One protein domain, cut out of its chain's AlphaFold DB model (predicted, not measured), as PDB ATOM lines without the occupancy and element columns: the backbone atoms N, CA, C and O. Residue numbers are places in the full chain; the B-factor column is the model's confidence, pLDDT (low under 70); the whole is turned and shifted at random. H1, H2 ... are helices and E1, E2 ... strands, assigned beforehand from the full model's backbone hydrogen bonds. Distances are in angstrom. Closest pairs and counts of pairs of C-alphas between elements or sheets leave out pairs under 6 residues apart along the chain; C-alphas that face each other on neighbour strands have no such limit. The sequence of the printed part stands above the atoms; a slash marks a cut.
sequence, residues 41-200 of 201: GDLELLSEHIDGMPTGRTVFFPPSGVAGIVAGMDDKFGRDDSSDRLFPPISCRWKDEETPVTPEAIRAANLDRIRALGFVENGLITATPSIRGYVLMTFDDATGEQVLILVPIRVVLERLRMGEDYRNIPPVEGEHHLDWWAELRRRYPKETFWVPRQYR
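What this domain is: This is residues 41 to 200 of the 201 residues of an uncharacterized protein of Sutterella megalosphaeroides (UniProt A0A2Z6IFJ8). A strongly twisted wall of six antiparallel strands has H1, the longest helix, lying across one face, with the short H4 beside the strands on that same face. H2 packs on H1 and H3 is near it, away from the sheet, while H5 lies within long loops at the end of the domain away from the turn between E5 and E6. The printed part has 160 residues, in the order E1 E2 H1 H2 H3 E3 E4 E5 E6 H4 H5; the sheet order is E2 E1 E6 E5 E3 E4, and the class is mixed, helices and strands. It is compact, with a radius of gyration of the C-alphas of 15.4 A and spans of 46 by 36 by 28 A.

Where its parts are: E1, residues 43 to 48, begins at C-alpha 43 (118.098, 94.868, 130.385) and is 15.8 A long. E2, residues 54 to 61, is 18.1 A long and bends by 67 degrees at residue 57. H1, residues 63 to 77, is 21.8 A long and begins at C-alpha 63 (114.266, 97.952, 124.793). H2 is residues 92 to 98 and H3 residues 103 to 108. E3, residues 114 to 121, is 19.9 A long; E4 is residues 124 to 126. E5, residues 134 to 140, is 18.9 A long, and E6, residues 146 to 152, is 19.9 A long. H4 is residues 153 to 160, and H5, residues 180 to 187, ends at C-alpha 187 (125.559, 117.823, 135.240).

How they stand to each other: E1 and E2 form a hairpin, with N 45 and O 59 2.8 A apart. E1 pairs with E6 through N 48 and O 148, 2.8 A. E5 and E6 form a hairpin, N 137 and O 149 2.9 A apart. E5 pairs with E3 through N 118 and O 136, 2.9 A, and the hairpin of E3 and E4 has N 126 and O 119 2.9 A apart. H1 is on the sheet at a height of 8.6 A, the helix layer of two layers, and stands at 66 degrees to E5 on the local plane, across the strands. H4 is on the same face at a height of 5.5 A, and touches H1 at a steep tilt of 44 degrees; their closest C-alphas, of Val 66 and Leu 160, are 6.5 A apart. H1 and H2, a helical hairpin, only just touch, with 3 pairs of C-alphas within 8 A, the closest those of Ala 71 and Lys 95, 6.5 A. H5 touches no helix and is not on the sheet. Every O i to N i+4 pair is within hydrogen-bond range in H2, H3, H4 and H5, and 10 of 11 in H1.

The domain as a whole: The C-alphas farthest apart, of Thr 143 and His 176, are 46.7 A apart. The printed part has no cut; the links H1 to H2 and H4 to H5 are long. Mean pLDDT of the printed part is 78.0, and residues 160 to 179 and 191 to 200 are among those under 70.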
ATOM      1  N   GLY A  41     120.084  97.272 123.701       62.00
ATOM      2  CA  GLY A  41     119.186  98.065 124.563       62.00
ATOM      3  C   GLY A  41     118.385  97.265 125.597       62.00
ATOM      4  O   GLY A  41     117.752  97.862 126.460       62.00
ATOM      5  N   ASP A  42     118.474  95.936 125.571       75.94
ATOM      6  CA  ASP A  42     117.851  95.055 126.562       75.94
ATOM      7  C   ASP A  42     118.466  95.210 127.962       75.94
ATOM      8  O   ASP A  42     119.640  95.576 128.122       75.94
ATOM      9  N   LEU A  43     117.699  94.835 128.984       81.06
ATOM     10  CA  LEU A  43     118.098  94.868 130.385       81.06
ATOM     11  C   LEU A  43     117.682  93.575 131.098       81.06
ATOM     12  O   LEU A  43     116.504  93.321 131.315       81.06
ATOM     13  N   GLU A  44     118.661  92.759 131.493       85.25
ATOM     14  CA  GLU A  44     118.438  91.561 132.309       85.25
ATOM     15  C   GLU A  44     118.931  91.808 133.743       85.25
ATOM     16  O   GLU A  44     120.067  92.238 133.952       85.25
ATOM     17  N   LEU A  45     118.071  91.569 134.733       86.12
ATOM     18  CA  LEU A  45     118.261  91.991 136.122       86.12
ATOM     19  C   LEU A  45     118.063  90.832 137.083       86.12
ATOM     20  O   LEU A  45     117.169  90.017 136.894       86.12
ATOM     21  N   LEU A  46     118.876  90.773 138.135       87.06
ATOM     22  CA  LEU A  46     118.689  89.814 139.220       87.06
ATOM     23  C   LEU A  46     117.459  90.210 140.043       87.06
ATOM     24  O   LEU A  46     117.343  91.370 140.436       87.06
ATOM     25  N   SER A  47     116.565  89.258 140.314       89.31
ATOM     26  CA  SER A  47     115.474  89.479 141.261       89.31
ATOM     27  C   SER A  47     115.873  89.078 142.674       89.31
ATOM     28  O   SER A  47     116.675  88.163 142.900       89.31
ATOM     29  N   GLU A  48     115.277  89.762 143.637       89.62
ATOM     30  CA  GLU A  48     115.552  89.624 145.059       89.62
ATOM     31  C   GLU A  48     114.249  89.415 145.820       89.62
ATOM     32  O   GLU A  48     113.199  89.922 145.437       89.62
ATOM     33  N   HIS A  49     114.296  88.667 146.910       87.81
ATOM     34  CA  HIS A  49     113.192  88.630 147.854       87.81
ATOM     35  C   HIS A  49     113.061  89.991 148.558       87.81
ATOM     36  O   HIS A  49     113.964  90.831 148.521       87.81
ATOM     37  N   ILE A  50     111.930  90.211 149.234       82.38
ATOM     38  CA  ILE A  50     111.661  91.454 149.980       82.38
ATOM     39  C   ILE A  50     112.715  91.712 151.074       82.38
ATOM     40  O   ILE A  50     112.984  92.858 151.421       82.38
ATOM     41  N   ASP A  51     113.356  90.660 151.583       81.62
ATOM     42  CA  ASP A  51     114.452  90.752 152.552       81.62
ATOM     43  C   ASP A  51     115.812  91.149 151.930       81.62
ATOM     44  O   ASP A  51     116.801  91.287 152.653       81.62
ATOM     45  N   GLY A  52     115.865  91.349 150.607       79.94
ATOM     46  CA  GLY A  52     117.050  91.714 149.829       79.94
ATOM     47  C   GLY A  52     117.925  90.531 149.407       79.94
ATOM     48  O   GLY A  52     118.940  90.733 148.734       79.94
ATOM     49  N   MET A  53     117.574  89.294 149.773       86.44
ATOM     50  CA  MET A  53     118.327  88.116 149.346       86.44
ATOM     51  C   MET A  53     118.065  87.816 147.866       86.44
ATOM     52  O   MET A  53     116.917  87.827 147.425       86.44
ATOM     53  N   PRO A  54     119.098  87.498 147.071       87.56
ATOM     54  CA  PRO A  54     118.906  87.174 145.665       87.56
ATOM     55  C   PRO A  54     118.131  85.861 145.506       87.56
ATOM     56  O   PRO A  54     118.509  84.843 146.085       87.56
ATOM     57  N   THR A  55     117.108  85.856 144.650       87.00
ATOM     58  CA  THR A  55     116.307  84.646 144.376       87.00
ATOM     59  C   THR A  55     117.063  83.625 143.513       87.00
ATOM     60  O   THR A  55     116.654  82.474 143.375       87.00
ATOM     61  N   GLY A  56     118.155  84.054 142.866       84.56
ATOM     62  CA  GLY A  56     118.863  83.271 141.850       84.56
ATOM     63  C   GLY A  56     118.218  83.307 140.460       84.56
ATOM     64  O   GLY A  56     118.744  82.675 139.543       84.56
ATOM     65  N   ARG A  57     117.114  84.043 140.291       86.19
ATOM     66  CA  ARG A  57     116.386  84.220 139.028       86.19
ATOM     67  C   ARG A  57     116.632  85.610 138.450       86.19
ATOM     68  O   ARG A  57     117.011  86.536 139.165       86.19
ATOM     69  N   THR A  58     116.408  85.751 137.149       86.75
ATOM     70  CA  THR A  58     116.539  87.025 136.447       86.75
ATOM     71  C   THR A  58     115.232  87.437 135.784       86.75
ATOM     72  O   THR A  58     114.403  86.599 135.428       86.75
ATOM     73  N   VAL A  59     115.052  88.744 135.632       87.69
ATOM     74  CA  VAL A  59     113.943  89.376 134.923       87.69
ATOM     75  C   VAL A  59     114.518  90.126 133.733       87.69
ATOM     76  O   VAL A  59     115.477  90.882 133.873       87.69
ATOM     77  N   PHE A  60     113.947  89.886 132.561       87.69
ATOM     78  CA  PHE A  60     114.384  90.486 131.310       87.69
ATOM     79  C   PHE A  60     113.410  91.581 130.877       87.69
ATOM     80  O   PHE A  60     112.200  91.371 130.883       87.69
ATOM     81  N   PHE A  61     113.947  92.719 130.458       87.00
ATOM     82  CA  PHE A  61     113.214  93.803 129.824       87.00
ATOM     83  C   PHE A  61     113.800  94.036 128.425       87.00
ATOM     84  O   PHE A  61     115.002  94.294 128.316       87.00
ATOM     85  N   PRO A  62     112.989  93.952 127.357       83.75
ATOM     86  CA  PRO A  62     113.410  94.379 126.023       83.75
ATOM     87  C   PRO A  62     113.545  95.915 125.973       83.75
ATOM     88  O   PRO A  62     113.180  96.589 126.944       83.75
ATOM     89  N   PRO A  63     113.994  96.515 124.856       80.12
ATOM     90  CA  PRO A  63     114.266  97.952 124.793       80.12
ATOM     91  C   PRO A  63     113.008  98.793 125.045       80.12
ATOM     92  O   PRO A  63     113.064  99.784 125.766       80.12
ATOM     93  N   SER A  64     111.846  98.336 124.564       80.69
ATOM     94  CA  SER A  64     110.542  98.949 124.853       80.69
ATOM     95  C   SER A  64     110.143  98.859 126.333       80.69
ATOM     96  O   SER A  64     109.485  99.753 126.861       80.69
ATOM     97  N   GLY A  65     110.579  97.810 127.038       87.25
ATOM     98  CA  GLY A  65     110.442  97.699 128.492       87.25
ATOM     99  C   GLY A  65     111.332  98.701 129.221       87.25
ATOM    100  O   GLY A  65     110.888  99.362 130.155       87.25
ATOM    101  N   VAL A  66     112.570  98.896 128.760       85.25
ATOM    102  CA  VAL A  66     113.465  99.932 129.303       85.25
ATOM    103  C   VAL A  66     112.887 101.334 129.073       85.25
ATOM    104  O   VAL A  66     112.901 102.147 129.997       85.25
ATOM    105  N   ALA A  67     112.313 101.600 127.894       81.31
ATOM    106  CA  ALA A  67     111.589 102.840 127.597       81.31
ATOM    107  C   ALA A  67     110.420 103.070 128.570       81.31
ATOM    108  O   ALA A  67     110.316 104.149 129.156       81.31
ATOM    109  N   GLY A  68     109.605 102.041 128.826       86.38
ATOM    110  CA  GLY A  68     108.516 102.109 129.804       86.38
ATOM    111  C   GLY A  68     108.987 102.358 131.241       86.38
ATOM    112  O   GLY A  68     108.374 103.150 131.956       86.38
ATOM    113  N   ILE A  69     110.104 101.752 131.663       88.69
ATOM    114  CA  ILE A  69     110.705 102.019 132.982       88.69
ATOM    115  C   ILE A  69     111.113 103.491 133.092       88.69
ATOM    116  O   ILE A  69     110.844 104.118 134.114       88.69
ATOM    117  N   VAL A  70     111.730 104.064 132.055       86.06
ATOM    118  CA  VAL A  70     112.165 105.468 132.082       86.06
ATOM    119  C   VAL A  70     110.994 106.445 132.028       86.06
ATOM    120  O   VAL A  70     111.012 107.426 132.769       86.06
ATOM    121  N   ALA A  71     109.953 106.159 131.247       85.62
ATOM    122  CA  ALA A  71     108.715 106.933 131.305       85.62
ATOM    123  C   ALA A  71     108.112 106.903 132.720       85.62
ATOM    124  O   ALA A  71     107.824 107.954 133.288       85.62
ATOM    125  N   GLY A  72     108.046 105.720 133.343       88.25
ATOM    126  CA  GLY A  72     107.585 105.569 134.721       88.25
ATOM    127  C   GLY A  72     108.476 106.268 135.755       88.25
ATOM    128  O   GLY A  72     107.970 106.733 136.773       88.25
ATOM    129  N   MET A  73     109.788 106.374 135.515       87.62
ATOM    130  CA  MET A  73     110.690 107.190 136.337       87.62
ATOM    131  C   MET A  73     110.372 108.680 136.198       87.62
ATOM    132  O   MET A  73     110.335 109.370 137.212       87.62
ATOM    133  N   ASP A  74     110.152 109.179 134.979       85.94
ATOM    134  CA  ASP A  74     109.805 110.586 134.733       85.94
ATOM    135  C   ASP A  74     108.466 110.953 135.382       85.94
ATOM    136  O   ASP A  74     108.369 111.960 136.079       85.94
ATOM    137  N   ASP A  75     107.470 110.070 135.283       86.31
ATOM    138  CA  ASP A  75     106.157 110.259 135.909       86.31
ATOM    139  C   ASP A  75     106.239 110.397 137.440       86.31
ATOM    140  O   ASP A  75     105.377 111.031 138.054       86.31
ATOM    141  N   LYS A  76     107.287 109.855 138.082       85.50
ATOM    142  CA  LYS A  76     107.528 110.031 139.529       85.50
ATOM    143  C   LYS A  76     108.014 111.428 139.892       85.50
ATOM    144  O   LYS A  76     107.783 111.846 141.025       85.50
ATOM    145  N   PHE A  77     108.652 112.139 138.964       78.44
ATOM    146  CA  PHE A  77     108.987 113.556 139.128       78.44
ATOM    147  C   PHE A  77     107.780 114.464 138.834       78.44
ATOM    148  O   PHE A  77     107.751 115.618 139.258       78.44
ATOM    149  N   GLY A  78     106.735 113.945 138.180       73.88
ATOM    150  CA  GLY A  78     105.503 114.682 137.911       73.88
ATOM    151  C   GLY A  78     105.742 115.883 136.991       73.88
ATOM    152  O   GLY A  78     106.370 115.750 135.949       73.88
ATOM    153  N   ARG A  79     105.224 117.058 137.375       67.50
ATOM    154  CA  ARG A  79     105.416 118.333 136.648       67.50
ATOM    155  C   ARG A  79     106.606 119.152 137.163       67.50
ATOM    156  O   ARG A  79     106.649 120.361 136.951       67.50
ATOM    157  N   ASP A  80     107.494 118.541 137.945       67.31
ATOM    158  CA  ASP A  80     108.669 119.243 138.446       67.31
ATOM    159  C   ASP A  80     109.687 119.445 137.314       67.31
ATOM    160  O   ASP A  80     110.409 118.525 136.922       67.31
ATOM    161  N   ASP A  81     109.744 120.672 136.805       66.44
ATOM    162  CA  ASP A  81     110.711 121.112 135.797       66.44
ATOM    163  C   ASP A  81     111.932 121.801 136.434       66.44
ATOM    164  O   ASP A  81     112.701 122.481 135.749       66.44
ATOM    165  N   SER A  82     112.133 121.645 137.751       69.38
ATOM    166  CA  SER A  82     113.251 122.267 138.460       69.38
ATOM    167  C   SER A  82     114.606 121.879 137.869       69.38
ATOM    168  O   SER A  82     114.817 120.784 137.346       69.38
ATOM    169  N   SER A  83     115.594 122.766 138.007       66.94
ATOM    170  CA  SER A  83     116.977 122.469 137.621       66.94
ATOM    171  C   SER A  83     117.608 121.344 138.444       66.94
ATOM    172  O   SER A  83     118.640 120.816 138.036       66.94
ATOM    173  N   ASP A  84     117.001 120.959 139.565       71.12
ATOM    174  CA  ASP A  84     117.583 120.035 140.540       71.12
ATOM    175  C   ASP A  84     117.137 118.582 140.323       71.12
ATOM    176  O   ASP A  84     117.720 117.661 140.901       71.12
ATOM    177  N   ARG A  85     116.157 118.347 139.440       76.50
ATOM    178  CA  ARG A  85     115.738 116.997 139.036       76.50
ATOM    179  C   ARG A  85     116.903 116.182 138.467       76.50
ATOM    180  O   ARG A  85     117.819 116.711 137.833       76.50
ATOM    181  N   LEU A  86     116.852 114.862 138.637       76.69
ATOM    182  CA  LEU A  86     117.940 113.968 138.222       76.69
ATOM    183  C   LEU A  86     118.226 114.038 136.712       76.69
ATOM    184  O   LEU A  86     119.384 114.056 136.292       76.69
ATOM    185  N   PHE A  87     117.172 114.094 135.904       73.56
ATOM    186  CA  PHE A  87     117.224 114.179 134.448       73.56
ATOM    187  C   PHE A  87     116.080 115.062 133.939       73.56
ATOM    188  O   PHE A  87     115.027 114.895 134.521       73.56
ATOM    189  N   PRO A  88     116.234 115.945 132.926       71.62
ATOM    190  CA  PRO A  88     115.190 116.806 132.316       71.62
ATOM    191  C   PRO A  88     113.850 116.144 131.934       71.62
ATOM    192  O   PRO A  88     113.850 114.928 131.742       71.62
ATOM    193  N   PRO A  89     112.739 116.912 131.820       77.69
ATOM    194  CA  PRO A  89     111.400 116.369 131.552       77.69
ATOM    195  C   PRO A  89     111.328 115.692 130.199       77.69
ATOM    196  O   PRO A  89     111.807 116.224 129.198       77.69
ATOM    197  N   ILE A  90     110.750 114.495 130.172       77.94
ATOM    198  CA  ILE A  90     110.607 113.720 128.944       77.94
ATOM    199  C   ILE A  90     109.350 114.171 128.210       77.94
ATOM    200  O   ILE A  90     108.290 114.323 128.813       77.94
ATOM    201  N   SER A  91     109.465 114.336 126.892       76.25
ATOM    202  CA  SER A  91     108.354 114.733 126.034       76.25
ATOM    203  C   SER A  91     107.138 113.824 126.195       76.25
ATOM    204  O   SER A  91     107.244 112.604 126.031       76.25
ATOM    205  N   CYS A  92     105.968 114.425 126.437       78.44
ATOM    206  CA  CYS A  92     104.703 113.690 126.488       78.44
ATOM    207  C   CYS A  92     104.441 112.969 125.164       78.44
ATOM    208  O   CYS A  92     104.094 111.792 125.158       78.44
ATOM    209  N   ARG A  93     104.713 113.641 124.039       78.75
ATOM    210  CA  ARG A  93     104.541 113.062 122.704       78.75
ATOM    211  C   ARG A  93     105.364 111.789 122.517       78.75
ATOM    212  O   ARG A  93     104.878 110.822 121.946       78.75
ATOM    213  N   TRP A  94     106.604 111.783 122.995       78.50
ATOM    214  CA  TRP A  94     107.435 110.587 122.924       78.50
ATOM    215  C   TRP A  94     106.891 109.458 123.793       78.50
ATOM    216  O   TRP A  94     106.896 108.310 123.362       78.50
ATOM    217  N   LYS A  95     106.391 109.769 124.997       80.00
ATOM    218  CA  LYS A  95     105.749 108.754 125.840       80.00
ATOM    219  C   LYS A  95     104.558 108.136 125.113       80.00
ATOM    220  O   LYS A  95     104.445 106.916 125.091       80.00
ATOM    221  N   ASP A  96     103.734 108.953 124.465       80.19
ATOM    222  CA  ASP A  96     102.569 108.488 123.709       80.19
ATOM    223  C   ASP A  96     102.950 107.620 122.496       80.19
ATOM    224  O   ASP A  96     102.240 106.666 122.173       80.19
ATOM    225  N   GLU A  97     104.054 107.943 121.816       77.94
ATOM    226  CA  GLU A  97     104.509 107.239 120.610       77.94
ATOM    227  C   GLU A  97     105.282 105.942 120.926       77.94
ATOM    228  O   GLU A  97     105.113 104.944 120.225       77.94
ATOM    229  N   GLU A  98     106.115 105.937 121.971       74.50
ATOM    230  CA  GLU A  98     107.148 104.910 122.178       74.50
ATOM    231  C   GLU A  98     106.927 104.039 123.422       74.50
ATOM    232  O   GLU A  98     107.531 102.967 123.545       74.50
ATOM    233  N   THR A  99     106.051 104.441 124.353       77.81
ATOM    234  CA  THR A  99     105.697 103.550 125.464       77.81
ATOM    235  C   THR A  99     104.658 102.515 125.027       77.81
ATOM    236  O   THR A  99     103.708 102.828 124.307       77.81
ATOM    237  N   PRO A 100     104.798 101.244 125.444       79.06
ATOM    238  CA  PRO A 100     103.796 100.229 125.149       79.06
ATOM    239  C   PRO A 100     102.451 100.584 125.799       79.06
ATOM    240  O   PRO A 100     102.347 100.592 127.021       79.06
ATOM    241  N   VAL A 101     101.414 100.833 124.993       80.94
ATOM    242  CA  VAL A 101     100.067 101.191 125.494       80.94
ATOM    243  C   VAL A 101      99.024 100.083 125.339       80.94
ATOM    244  O   VAL A 101      98.036 100.056 126.071       80.94
ATOM    245  N   THR A 102      99.216  99.143 124.407       87.19
ATOM    246  CA  THR A 102      98.292  98.009 124.258       87.19
ATOM    247  C   THR A 102      98.618  96.916 125.276       87.19
ATOM    248  O   THR A 102      99.796  96.701 125.573       87.19
ATOM    249  N   PRO A 103      97.627  96.165 125.793       89.06
ATOM    250  CA  PRO A 103      97.887  95.070 126.727       89.06
ATOM    251  C   PRO A 103      98.911  94.057 126.197       89.06
ATOM    252  O   PRO A 103      99.734  93.544 126.950       89.06
ATOM    253  N   GLU A 104      98.888  93.778 124.894       90.00
ATOM    254  CA  GLU A 104      99.828  92.881 124.222       90.00
ATOM    255  C   GLU A 104     101.245  93.459 124.215       90.00
ATOM    256  O   GLU A 104     102.191  92.739 124.530       90.00
ATOM    257  N   ALA A 105     101.399  94.749 123.899       86.38
ATOM    258  CA  ALA A 105     102.698  95.411 123.879       86.38
ATOM    259  C   ALA A 105     103.273  95.572 125.294       86.38
ATOM    260  O   ALA A 105     104.465  95.353 125.490       86.38
ATOM    261  N   ILE A 106     102.434  95.877 126.290       88.44
ATOM    262  CA  ILE A 106     102.822  95.953 127.708       88.44
ATOM    263  C   ILE A 106     103.342  94.590 128.187       88.44
ATOM    264  O   ILE A 106     104.402  94.527 128.810       88.44
ATOM    265  N   ARG A 107     102.648  93.493 127.843       89.94
ATOM    266  CA  ARG A 107     103.107  92.122 128.134       89.94
ATOM    267  C   ARG A 107     104.405  91.779 127.410       89.94
ATOM    268  O   ARG A 107     105.316  91.222 128.015       89.94
ATOM    269  N   ALA A 108     104.520  92.130 126.128       87.81
ATOM    270  CA  ALA A 108     105.740  91.899 125.351       87.81
ATOM    271  C   ALA A 108     106.942  92.675 125.915       87.81
ATOM    272  O   ALA A 108     108.063  92.174 125.895       87.81
ATOM    273  N   ALA A 109     106.699  93.866 126.463       88.25
ATOM    274  CA  ALA A 109     107.684  94.696 127.143       88.25
ATOM    275  C   ALA A 109     107.965  94.269 128.596       88.25
ATOM    276  O   ALA A 109     108.831  94.855 129.247       88.25
ATOM    277  N   ASN A 110     107.258  93.249 129.095       91.25
ATOM    278  CA  ASN A 110     107.342  92.740 130.464       91.25
ATOM    279  C   ASN A 110     107.009  93.801 131.539       91.25
ATOM    280  O   ASN A 110     107.509  93.743 132.662       91.25
ATOM    281  N   LEU A 111     106.179  94.789 131.191       90.44
ATOM    282  CA  LEU A 111     105.801  95.904 132.067       90.44
ATOM    283  C   LEU A 111     104.548  95.608 132.902       90.44
ATOM    284  O   LEU A 111     104.388  96.173 133.980       90.44
ATOM    285  N   ASP A 112     103.680  94.696 132.451       91.75
ATOM    286  CA  ASP A 112     102.396  94.347 133.091       91.75
ATOM    287  C   ASP A 112     102.553  93.762 134.502       91.75
ATOM    288  O   ASP A 112     101.616  93.739 135.303       91.75
ATOM    289  N   ARG A 113     103.760  93.285 134.794       91.38
ATOM    290  CA  ARG A 113     104.137  92.614 136.035       91.38
ATOM    291  C   ARG A 113     104.801  93.547 137.040       91.38
ATOM    292  O   ARG A 113     104.998  93.144 138.185       91.38
ATOM    293  N   ILE A 114     105.128  94.780 136.647       92.06
ATOM    294  CA  ILE A 114     105.599  95.812 137.573       92.06
ATOM    295  C   ILE A 114     104.395  96.301 138.385       92.06
ATOM    296  O   ILE A 114     103.401  96.767 137.832       92.06
ATOM    297  N   ARG A 115     104.475  96.200 139.714       91.94
ATOM    298  CA  ARG A 115     103.403  96.627 140.633       91.94
ATOM    299  C   ARG A 115     103.646  98.001 141.225       91.94
ATOM    300  O   ARG A 115     102.706  98.763 141.429       91.94
ATOM    301  N   ALA A 116     104.902  98.325 141.490       89.75
ATOM    302  CA  ALA A 116     105.310  99.634 141.951       89.75
ATOM    303  C   ALA A 116     106.712  99.953 141.445       89.75
ATOM    304  O   ALA A 116     107.547  99.066 141.279       89.75
ATOM    305  N   LEU A 117     106.956 101.245 141.251       91.50
ATOM    306  CA  LEU A 117     108.249 101.814 140.910       91.50
ATOM    307  C   LEU A 117     108.525 102.983 141.858       91.50
ATOM    308  O   LEU A 117     107.632 103.792 142.140       91.50
ATOM    309  N   GLY A 118     109.750 103.064 142.358       91.00
ATOM    310  CA  GLY A 118     110.232 104.157 143.195       91.00
ATOM    311  C   GLY A 118     111.750 104.262 143.149       91.00
ATOM    312  O   GLY A 118     112.415 103.503 142.444       91.00
ATOM    313  N   PHE A 119     112.301 105.195 143.921       91.69
ATOM    314  CA  PHE A 119     113.744 105.375 144.017       91.69
ATOM    315  C   PHE A 119     114.245 105.064 145.414       91.69
ATOM    316  O   PHE A 119     113.592 105.388 146.405       91.69
ATOM    317  N   VAL A 120     115.424 104.452 145.483       89.06
ATOM    318  CA  VAL A 120     116.117 104.147 146.729       89.06
ATOM    319  C   VAL A 120     117.546 104.653 146.653       89.06
ATOM    320  O   VAL A 120     118.267 104.396 145.689       89.06
ATOM    321  N   GLU A 121     117.986 105.328 147.705       86.31
ATOM    322  CA  GLU A 121     119.364 105.772 147.870       86.31
ATOM    323  C   GLU A 121     119.801 105.522 149.313       86.31
ATOM    324  O   GLU A 121     119.055 105.777 150.255       86.31
ATOM    325  N   ASN A 122     120.994 104.948 149.496       81.69
ATOM    326  CA  ASN A 122     121.508 104.547 150.813       81.69
ATOM    327  C   ASN A 122     120.532 103.665 151.627       81.69
ATOM    328  O   ASN A 122     120.487 103.741 152.853       81.69
ATOM    329  N   GLY A 123     119.741 102.831 150.942       75.94
ATOM    330  CA  GLY A 123     118.755 101.938 151.562       75.94
ATOM    331  C   GLY A 123     117.442 102.608 151.983       75.94
ATOM    332  O   GLY A 123     116.606 101.947 152.593       75.94
ATOM    333  N   LEU A 124     117.235 103.885 151.655       81.38
ATOM    334  CA  LEU A 124     116.017 104.632 151.969       81.38
ATOM    335  C   LEU A 124     115.275 105.030 150.696       81.38
ATOM    336  O   LEU A 124     115.896 105.428 149.711       81.38
ATOM    337  N   ILE A 125     113.942 104.949 150.730       87.38
ATOM    338  CA  ILE A 125     113.095 105.463 149.651       87.38
ATOM    339  C   ILE A 125     113.247 106.986 149.593       87.38
ATOM    340  O   ILE A 125     113.166 107.658 150.620       87.38
ATOM    341  N   THR A 126     113.454 107.525 148.394       85.69
ATOM    342  CA  THR A 126     113.643 108.961 148.164       85.69
ATOM    343  C   THR A 126     112.784 109.457 147.003       85.69
ATOM    344  O   THR A 126     112.513 108.722 146.055       85.69
ATOM    345  N   ALA A 127     112.353 110.717 147.083       83.94
ATOM    346  CA  ALA A 127     111.696 111.427 145.985       83.94
ATOM    347  C   ALA A 127     112.699 112.180 145.091       83.94
ATOM    348  O   ALA A 127     112.385 112.511 143.955       83.94
ATOM    349  N   THR A 128     113.916 112.423 145.587       83.31
ATOM    350  CA  THR A 128     114.970 113.194 144.914       83.31
ATOM    351  C   THR A 128     116.242 112.349 144.789       83.31
ATOM    352  O   THR A 128     117.219 112.569 145.508       83.31
ATOM    353  N   PRO A 129     116.236 111.314 143.933       86.62
ATOM    354  CA  PRO A 129     117.389 110.435 143.775       86.62
ATOM    355  C   PRO A 129     118.561 111.124 143.072       86.62
ATOM    356  O   PRO A 129     118.375 111.930 142.158       86.62
ATOM    357  N   SER A 130     119.781 110.718 143.418       86.56
ATOM    358  CA  SER A 130     120.973 111.025 142.626       86.56
ATOM    359  C   SER A 130     121.247 109.966 141.548       86.56
ATOM    360  O   SER A 130     120.685 108.870 141.554       86.56
ATOM    361  N   ILE A 131     122.199 110.241 140.647       83.38
ATOM    362  CA  ILE A 131     122.665 109.276 139.630       83.38
ATOM    363  C   ILE A 131     123.255 107.989 140.240       83.38
ATOM    364  O   ILE A 131     123.344 106.961 139.567       83.38
ATOM    365  N   ARG A 132     123.654 108.041 141.519       85.06
ATOM    366  CA  ARG A 132     124.185 106.906 142.289       85.06
ATOM    367  C   ARG A 132     123.092 106.089 142.979       85.06
ATOM    368  O   ARG A 132     123.398 105.047 143.555       85.06
ATOM    369  N   GLY A 133     121.851 106.565 142.938       89.31
ATOM    370  CA  GLY A 133     120.695 105.861 143.461       89.31
ATOM    371  C   GLY A 133     120.278 104.672 142.599       89.31
ATOM    372  O   GLY A 133     120.857 104.360 141.550       89.31
ATOM    373  N   TYR A 134     119.220 104.016 143.055       90.75
ATOM    374  CA  TYR A 134     118.623 102.853 142.422       90.75
ATOM    375  C   TYR A 134     117.153 103.119 142.115       90.75
ATOM    376  O   TYR A 134     116.437 103.723 142.911       90.75
ATOM    377  N   VAL A 135     116.694 102.608 140.981       91.56
ATOM    378  CA  VAL A 135     115.280 102.335 140.750       91.56
ATOM    379  C   VAL A 135     114.947 101.050 141.498       91.56
ATOM    380  O   VAL A 135     115.599 100.023 141.294       91.56
ATOM    381  N   LEU A 136     113.946 101.117 142.366       93.06
ATOM    382  CA  LEU A 136     113.339  99.964 143.010       93.06
ATOM    383  C   LEU A 136     112.022  99.660 142.302       93.06
ATOM    384  O   LEU A 136     111.152 100.527 142.210       93.06
ATOM    385  N   MET A 137     111.862  98.421 141.852       94.00
ATOM    386  CA  MET A 137     110.603  97.919 141.312       94.00
ATOM    387  C   MET A 137     110.128  96.722 142.129       94.00
ATOM    388  O   MET A 137     110.921  95.829 142.430       94.00
ATOM    389  N   THR A 138     108.838  96.687 142.459       92.69
ATOM    390  CA  THR A 138     108.179  95.444 142.873       92.69
ATOM    391  C   THR A 138     107.622  94.767 141.631       92.69
ATOM    392  O   THR A 138     107.010  95.415 140.775       92.69
ATOM    393  N   PHE A 139     107.870  93.471 141.502       92.69
ATOM    394  CA  PHE A 139     107.608  92.727 140.282       92.69
ATOM    395  C   PHE A 139     106.994  91.375 140.615       92.69
ATOM    396  O   PHE A 139     107.525  90.655 141.456       92.69
ATOM    397  N   ASP A 140     105.910  91.007 139.946       91.94
ATOM    398  CA  ASP A 140     105.347  89.664 140.079       91.94
ATOM    399  C   ASP A 140     106.111  88.730 139.150       91.94
ATOM    400  O   ASP A 140     105.972  88.815 137.930       91.94
ATOM    401  N   ASP A 141     106.934  87.839 139.689       83.75
ATOM    402  CA  ASP A 141     107.751  86.939 138.880       83.75
ATOM    403  C   ASP A 141     106.956  85.775 138.271       83.75
ATOM    404  O   ASP A 141     105.767  85.587 138.535       83.75
ATOM    405  N   ALA A 142     107.587  84.997 137.383       79.12
ATOM    406  CA  ALA A 142     106.929  83.910 136.643       79.12
ATOM    407  C   ALA A 142     106.266  82.845 137.536       79.12
ATOM    408  O   ALA A 142     105.431  82.089 137.048       79.12
ATOM    409  N   THR A 143     106.620  82.796 138.820       81.94
ATOM    410  CA  THR A 143     106.043  81.882 139.810       81.94
ATOM    411  C   THR A 143     104.845  82.475 140.555       81.94
ATOM    412  O   THR A 143     104.183  81.756 141.299       81.94
ATOM    413  N   GLY A 144     104.535  83.755 140.333       80.31
ATOM    414  CA  GLY A 144     103.506  84.499 141.060       80.31
ATOM    415  C   GLY A 144     104.003  85.082 142.385       80.31
ATOM    416  O   GLY A 144     103.204  85.624 143.144       80.31
ATOM    417  N   GLU A 145     105.304  84.978 142.675       87.25
ATOM    418  CA  GLU A 145     105.922  85.589 143.849       87.25
ATOM    419  C   GLU A 145     106.222  87.064 143.562       87.25
ATOM    420  O   GLU A 145     106.777  87.406 142.513       87.25
ATOM    421  N   GLN A 146     105.890  87.943 144.507       91.12
ATOM    422  CA  GLN A 146     106.295  89.340 144.429       91.12
ATOM    423  C   GLN A 146     107.750  89.486 144.882       91.12
ATOM    424  O   GLN A 146     108.091  89.238 146.039       91.12
ATOM    425  N   VAL A 147     108.599  89.923 143.959       92.69
ATOM    426  CA  VAL A 147     110.039  90.115 144.148       92.69
ATOM    427  C   VAL A 147     110.413  91.589 144.009       92.69
ATOM    428  O   VAL A 147     109.665  92.402 143.461       92.69
ATOM    429  N   LEU A 148     111.594  91.938 144.506       92.44
ATOM    430  CA  LEU A 148     112.229  93.232 144.318       92.44
ATOM    431  C   LEU A 148     113.235  93.163 143.174       92.44
ATOM    432  O   LEU A 148     113.980  92.195 143.017       92.44
ATOM    433  N   ILE A 149     113.281  94.230 142.391       91.69
ATOM    434  CA  ILE A 149     114.307  94.457 141.384       91.69
ATOM    435  C   ILE A 149     114.959  95.796 141.705       91.69
ATOM    436  O   ILE A 149     114.291  96.831 141.731       91.69
ATOM    437  N   LEU A 150     116.267  95.770 141.946       89.88
ATOM    438  CA  LEU A 150     117.078  96.960 142.171       89.88
ATOM    439  C   LEU A 150     117.977  97.204 140.967       89.88
ATOM    440  O   LEU A 150     118.808  96.367 140.611       89.88
ATOM    441  N   VAL A 151     117.837  98.381 140.365       88.62
ATOM    442  CA  VAL A 151     118.607  98.763 139.182       88.62
ATOM    443  C   VAL A 151     119.307 100.080 139.443       88.62
ATOM    444  O   VAL A 151     118.626 101.054 139.753       88.62
ATOM    445  N   PRO A 152     120.641 100.170 139.307       88.50
ATOM    446  CA  PRO A 152     121.306 101.463 139.365       88.50
ATOM    447  C   PRO A 152     120.701 102.397 138.315       88.50
ATOM    448  O   PRO A 152     120.587 102.009 137.150       88.50
ATOM    449  N   ILE A 153     120.350 103.626 138.695       86.75
ATOM    450  CA  ILE A 153     119.703 104.569 137.766       86.75
ATOM    451  C   ILE A 153     120.583 104.793 136.534       86.75
ATOM    452  O   ILE A 153     120.105 104.733 135.402       86.75
ATOM    453  N   ARG A 154     121.896 104.924 136.742       82.31
ATOM    454  CA  ARG A 154     122.884 104.992 135.664       82.31
ATOM    455  C   ARG A 154     122.742 103.858 134.638       82.31
ATOM    456  O   ARG A 154     122.844 104.123 133.447       82.31
ATOM    457  N   VAL A 155     122.496 102.621 135.077       82.50
ATOM    458  CA  VAL A 155     122.366 101.463 134.175       82.50
ATOM    459  C   VAL A 155     121.107 101.579 133.323       82.50
ATOM    460  O   VAL A 155     121.178 101.327 132.125       82.50
ATOM    461  N   VAL A 156     119.977 101.996 133.905       81.62
ATOM    462  CA  VAL A 156     118.731 102.214 133.145       81.62
ATOM    463  C   VAL A 156     118.963 103.244 132.035       81.62
ATOM    464  O   VAL A 156     118.659 102.986 130.871       81.62
ATOM    465  N   LEU A 157     119.591 104.373 132.379       78.12
ATOM    466  CA  LEU A 157     119.909 105.435 131.423       78.12
ATOM    467  C   LEU A 157     120.890 104.959 130.337       78.12
ATOM    468  O   LEU A 157     120.698 105.235 129.155       78.12
ATOM    469  N   GLU A 158     121.919 104.189 130.696       75.00
ATOM    470  CA  GLU A 158     122.862 103.617 129.728       75.00
ATOM    471  C   GLU A 158     122.202 102.640 128.737       75.00
ATOM    472  O   GLU A 158     122.692 102.512 127.613       75.00
ATOM    473  N   ARG A 159     121.113 101.952 129.112       74.31
ATOM    474  CA  ARG A 159     120.433 100.987 128.228       74.31
ATOM    475  C   ARG A 159     119.533 101.629 127.184       74.31
ATOM    476  O   ARG A 159     119.569 101.164 126.048       74.31
ATOM    477  N   LEU A 160     118.854 102.737 127.495       68.25
ATOM    478  CA  LEU A 160     118.125 103.518 126.478       68.25
ATOM    479  C   LEU A 160     119.015 103.921 125.295       68.25
ATOM    480  O   LEU A 160     118.566 104.001 124.158       68.25
ATOM    481  N   ARG A 161     120.307 104.124 125.556       61.50
ATOM    482  CA  ARG A 161     121.323 104.451 124.550       61.50
ATOM    483  C   ARG A 161     121.627 103.302 123.579       61.50
ATOM    484  O   ARG A 161     122.082 103.580 122.473       61.50
ATOM    485  N   MET A 162     121.538 102.044 124.021       53.59
ATOM    486  CA  MET A 162     122.045 100.880 123.270       53.59
ATOM    487  C   MET A 162     120.971 100.216 122.401       53.59
ATOM    488  O   MET A 162     121.282  99.256 121.700       53.59
ATOM    489  N   GLY A 163     119.726 100.702 122.440       52.81
ATOM    490  CA  GLY A 163     118.728 100.338 121.440       52.81
ATOM    491  C   GLY A 163     119.177 100.862 120.076       52.81
ATOM    492  O   GLY A 163     119.480 102.043 119.942       52.81
ATOM    493  N   GLU A 164     119.250  99.995 119.065       46.59
ATOM    494  CA  GLU A 164     119.647 100.395 117.703       46.59
ATOM    495  C   GLU A 164     118.664 101.405 117.074       46.59
ATOM    496  O   GLU A 164     119.023 102.118 116.137       46.59
ATOM    497  N   ASP A 165     117.446 101.505 117.615       57.78
ATOM    498  CA  ASP A 165     116.442 102.480 117.205       57.78
ATOM    499  C   ASP A 165     116.553 103.769 118.033       57.78
ATOM    500  O   ASP A 165     116.297 103.778 119.240       57.78
ATOM    501  N   TYR A 166     116.904 104.871 117.363       53.19
ATOM    502  CA  TYR A 166     116.973 106.222 117.932       53.19
ATOM    503  C   TYR A 166     115.641 106.679 118.537       53.19
ATOM    504  O   TYR A 166     115.636 107.596 119.358       53.19
ATOM    505  N   ARG A 167     114.529 106.040 118.155       55.75
ATOM    506  CA  ARG A 167     113.213 106.242 118.757       55.75
ATOM    507  C   ARG A 167     113.145 105.825 120.221       55.75
ATOM    508  O   ARG A 167     112.386 106.419 120.964       55.75
ATOM    509  N   ASN A 168     114.020 104.939 120.698       60.56
ATOM    510  CA  ASN A 168     114.099 104.605 122.128       60.56
ATOM    511  C   ASN A 168     114.766 105.699 122.980       60.56
ATOM    512  O   ASN A 168     114.919 105.528 124.189       60.56
ATOM    513  N   ILE A 169     115.201 106.806 122.374       64.19
ATOM    514  CA  ILE A 169     115.830 107.913 123.084       64.19
ATOM    515  C   ILE A 169     114.815 109.057 123.230       64.19
ATOM    516  O   ILE A 169     114.522 109.718 122.232       64.19
ATOM    517  N   PRO A 170     114.315 109.339 124.448       65.31
ATOM    518  CA  PRO A 170     113.328 110.388 124.645       65.31
ATOM    519  C   PRO A 170     113.887 111.791 124.355       65.31
ATOM    520  O   PRO A 170     114.983 112.123 124.820       65.31
ATOM    521  N   PRO A 171     113.140 112.642 123.627       64.44
ATOM    522  CA  PRO A 171     113.378 114.075 123.550       64.44
ATOM    523  C   PRO A 171     112.876 114.790 124.819       64.44
ATOM    524  O   PRO A 171     112.000 114.287 125.524       64.44
ATOM    525  N   VAL A 172     113.422 115.979 125.099       63.00
ATOM    526  CA  VAL A 172     113.035 116.819 126.251       63.00
ATOM    527  C   VAL A 172     111.882 117.746 125.889       63.00
ATOM    528  O   VAL A 172     111.899 118.365 124.824       63.00
ATOM    529  N   GLU A 173     110.948 117.926 126.818       57.50
ATOM    530  CA  GLU A 173     110.065 119.096 126.876       57.50
ATOM    531  C   GLU A 173     110.500 119.955 128.076       57.50
ATOM    532  O   GLU A 173     110.633 119.462 129.185       57.50
ATOM    533  N   GLY A 174     110.842 121.225 127.858       52.56
ATOM    534  CA  GLY A 174     111.345 122.124 128.903       52.56
ATOM    535  C   GLY A 174     111.751 123.471 128.310       52.56
ATOM    536  O   GLY A 174     111.949 123.559 127.096       52.56
ATOM    537  N   GLU A 175     111.888 124.505 129.150       47.22
ATOM    538  CA  GLU A 175     111.921 125.944 128.791       47.22
ATOM    539  C   GLU A 175     112.966 126.360 127.725       47.22
ATOM    540  O   GLU A 175     112.940 127.483 127.222       47.22
ATOM    541  N   HIS A 176     113.869 125.460 127.318       52.44
ATOM    542  CA  HIS A 176     114.976 125.750 126.404       52.44
ATOM    543  C   HIS A 176     115.214 124.720 125.283       52.44
ATOM    544  O   HIS A 176     116.230 124.827 124.600       52.44
ATOM    545  N   HIS A 177     114.326 123.735 125.065       55.09
ATOM    546  CA  HIS A 177     114.479 122.714 123.999       55.09
ATOM    547  C   HIS A 177     115.877 122.048 123.952       55.09
ATOM    548  O   HIS A 177     116.383 121.696 122.885       55.09
ATOM    549  N   LEU A 178     116.533 121.918 125.108       56.72
ATOM    550  CA  LEU A 178     117.892 121.394 125.208       56.72
ATOM    551  C   LEU A 178     117.894 119.871 125.059       56.72
ATOM    552  O   LEU A 178     117.005 119.188 125.560       56.72
ATOM    553  N   ASP A 179     118.928 119.332 124.412       64.38
ATOM    554  CA  ASP A 179     119.151 117.888 124.361       64.38
ATOM    555  C   ASP A 179     119.328 117.326 125.782       64.38
ATOM    556  O   ASP A 179     120.229 117.731 126.527       64.38
ATOM    557  N   TRP A 180     118.482 116.354 126.131       70.19
ATOM    558  CA  TRP A 180     118.494 115.646 127.407       70.19
ATOM    559  C   TRP A 180     119.898 115.164 127.779       70.19
ATOM    560  O   TRP A 180     120.373 115.338 128.908       70.19
ATOM    561  N   TRP A 181     120.588 114.576 126.802       68.62
ATOM    562  CA  TRP A 181     121.901 113.985 126.996       68.62
ATOM    563  C   TRP A 181     122.992 115.036 127.119       68.62
ATOM    564  O   TRP A 181     123.977 114.816 127.827       68.62
ATOM    565  N   ALA A 182     122.851 116.184 126.459       69.69
ATOM    566  CA  ALA A 182     123.728 117.326 126.679       69.69
ATOM    567  C   ALA A 182     123.637 117.815 128.130       69.69
ATOM    568  O   ALA A 182     124.671 118.005 128.772       69.69
ATOM    569  N   GLU A 183     122.429 117.921 128.680       71.56
ATOM    570  CA  GLU A 183     122.233 118.383 130.053       71.56
ATOM    571  C   GLU A 183     122.709 117.357 131.093       71.56
ATOM    572  O   GLU A 183     123.407 117.719 132.043       71.56
ATOM    573  N   LEU A 184     122.441 116.061 130.885       72.56
ATOM    574  CA  LEU A 184     123.000 115.002 131.734       72.56
ATOM    575  C   LEU A 184     124.534 115.001 131.717       72.56
ATOM    576  O   LEU A 184     125.153 114.905 132.775       72.56
ATOM    577  N   ARG A 185     125.166 115.170 130.548       70.56
ATOM    578  CA  ARG A 185     126.633 115.299 130.448       70.56
ATOM    579  C   ARG A 185     127.156 116.528 131.178       70.56
ATOM    580  O   ARG A 185     128.195 116.443 131.826       70.56
ATOM    581  N   ARG A 186     126.458 117.663 131.074       74.25
ATOM    582  CA  ARG A 186     126.835 118.902 131.763       74.25
ATOM    583  C   ARG A 186     126.794 118.720 133.279       74.25
ATOM    584  O   ARG A 186     127.722 119.143 133.963       74.25
ATOM    585  N   ARG A 187     125.741 118.078 133.798       74.88
ATOM    586  CA  ARG A 187     125.559 117.823 135.240       74.88
ATOM    587  C   ARG A 187     126.500 116.746 135.775       74.88
ATOM    588  O   ARG A 187     126.977 116.851 136.901       74.88
ATOM    589  N   TYR A 188     126.808 115.741 134.962       76.56
ATOM    590  CA  TYR A 188     127.575 114.564 135.368       76.56
ATOM    591  C   TYR A 188     128.744 114.292 134.399       76.56
ATOM    592  O   TYR A 188     128.802 113.239 133.764       76.56
ATOM    593  N   PRO A 189     129.734 115.200 134.304       70.12
ATOM    594  CA  PRO A 189     130.797 115.140 133.291       70.12
ATOM    595  C   PRO A 189     131.776 113.971 133.474       70.12
ATOM    596  O   PRO A 189     132.545 113.653 132.570       70.12
ATOM    597  N   LYS A 190     131.779 113.347 134.658       72.31
ATOM    598  CA  LYS A 190     132.605 112.172 134.977       72.31
ATOM    599  C   LYS A 190     131.929 110.850 134.611       72.31
ATOM    600  O   LYS A 190     132.582 109.811 134.648       72.31
ATOM    601  N   GLU A 191     130.643 110.882 134.286       67.81
ATOM    602  CA  GLU A 191     129.887 109.703 133.887       67.81
ATOM    603  C   GLU A 191     129.941 109.561 132.360       67.81
ATOM    604  O   GLU A 191     129.739 110.510 131.602       67.81
ATOM    605  N   THR A 192     130.248 108.359 131.878       59.22
ATOM    606  CA  THR A 192     130.429 108.087 130.446       59.22
ATOM    607  C   THR A 192     129.100 107.793 129.754       59.22
ATOM    608  O   THR A 192     128.840 106.660 129.337       59.22
ATOM    609  N   PHE A 193     128.258 108.813 129.592       59.34
ATOM    610  CA  PHE A 193     127.085 108.715 128.719       59.34
ATOM    611  C   PHE A 193     127.505 108.813 127.247       59.34
ATOM    612  O   PHE A 193     128.376 109.598 126.874       59.34
ATOM    613  N   TRP A 194     126.894 108.011 126.380       50.53
ATOM    614  CA  TRP A 194     127.003 108.216 124.928       50.53
ATOM    615  C   TRP A 194     126.056 109.289 124.501       50.53
ATOM    616  O   TRP A 194     125.023 109.496 125.128       50.53
ATOM    617  N   VAL A 195     126.309 109.768 123.297       50.56
ATOM    618  CA  VAL A 195     125.392 110.647 122.617       50.56
ATOM    619  C   VAL A 195     125.251 110.179 121.172       50.56
ATOM    620  O   VAL A 195     126.281 109.907 120.531       50.56
ATOM    621  N   PRO A 196     124.020 110.057 120.641       49.94
ATOM    622  CA  PRO A 196     123.805 109.850 119.215       49.94
ATOM    623  C   PRO A 196     124.555 110.907 118.409       49.94
ATOM    624  O   PRO A 196     124.662 112.056 118.827       49.94
ATOM    625  N   ARG A 197     125.103 110.542 117.246       54.38
ATOM    626  CA  ARG A 197     126.001 111.427 116.476       54.38
ATOM    627  C   ARG A 197     125.391 112.807 116.178       54.38
ATOM    628  O   ARG A 197     126.138 113.781 116.146       54.38
ATOM    629  N   GLN A 198     124.070 112.884 116.021       52.25
ATOM    630  CA  GLN A 198     123.323 114.124 115.784       52.25
ATOM    631  C   GLN A 198     123.326 115.110 116.966       52.25
ATOM    632  O   GLN A 198     123.184 116.305 116.749       52.25
ATOM    633  N   TYR A 199     123.573 114.628 118.185       49.72
ATOM    634  CA  TYR A 199     123.579 115.410 119.426       49.72
ATOM    635  C   TYR A 199     125.002 115.636 119.989       49.72
ATOM    636  O   TYR A 199     125.204 116.156 121.086       49.72
ATOM    637  N   ARG A 200     126.037 115.205 119.252       56.44
ATOM    638  CA  ARG A 200     127.451 115.373 119.648       56.44
ATOM    639  C   ARG A 200     128.017 116.762 119.350       56.44
ATOM    640  O   ARG A 200     129.172 116.992 119.700       56.44
TER     641      ARG A 200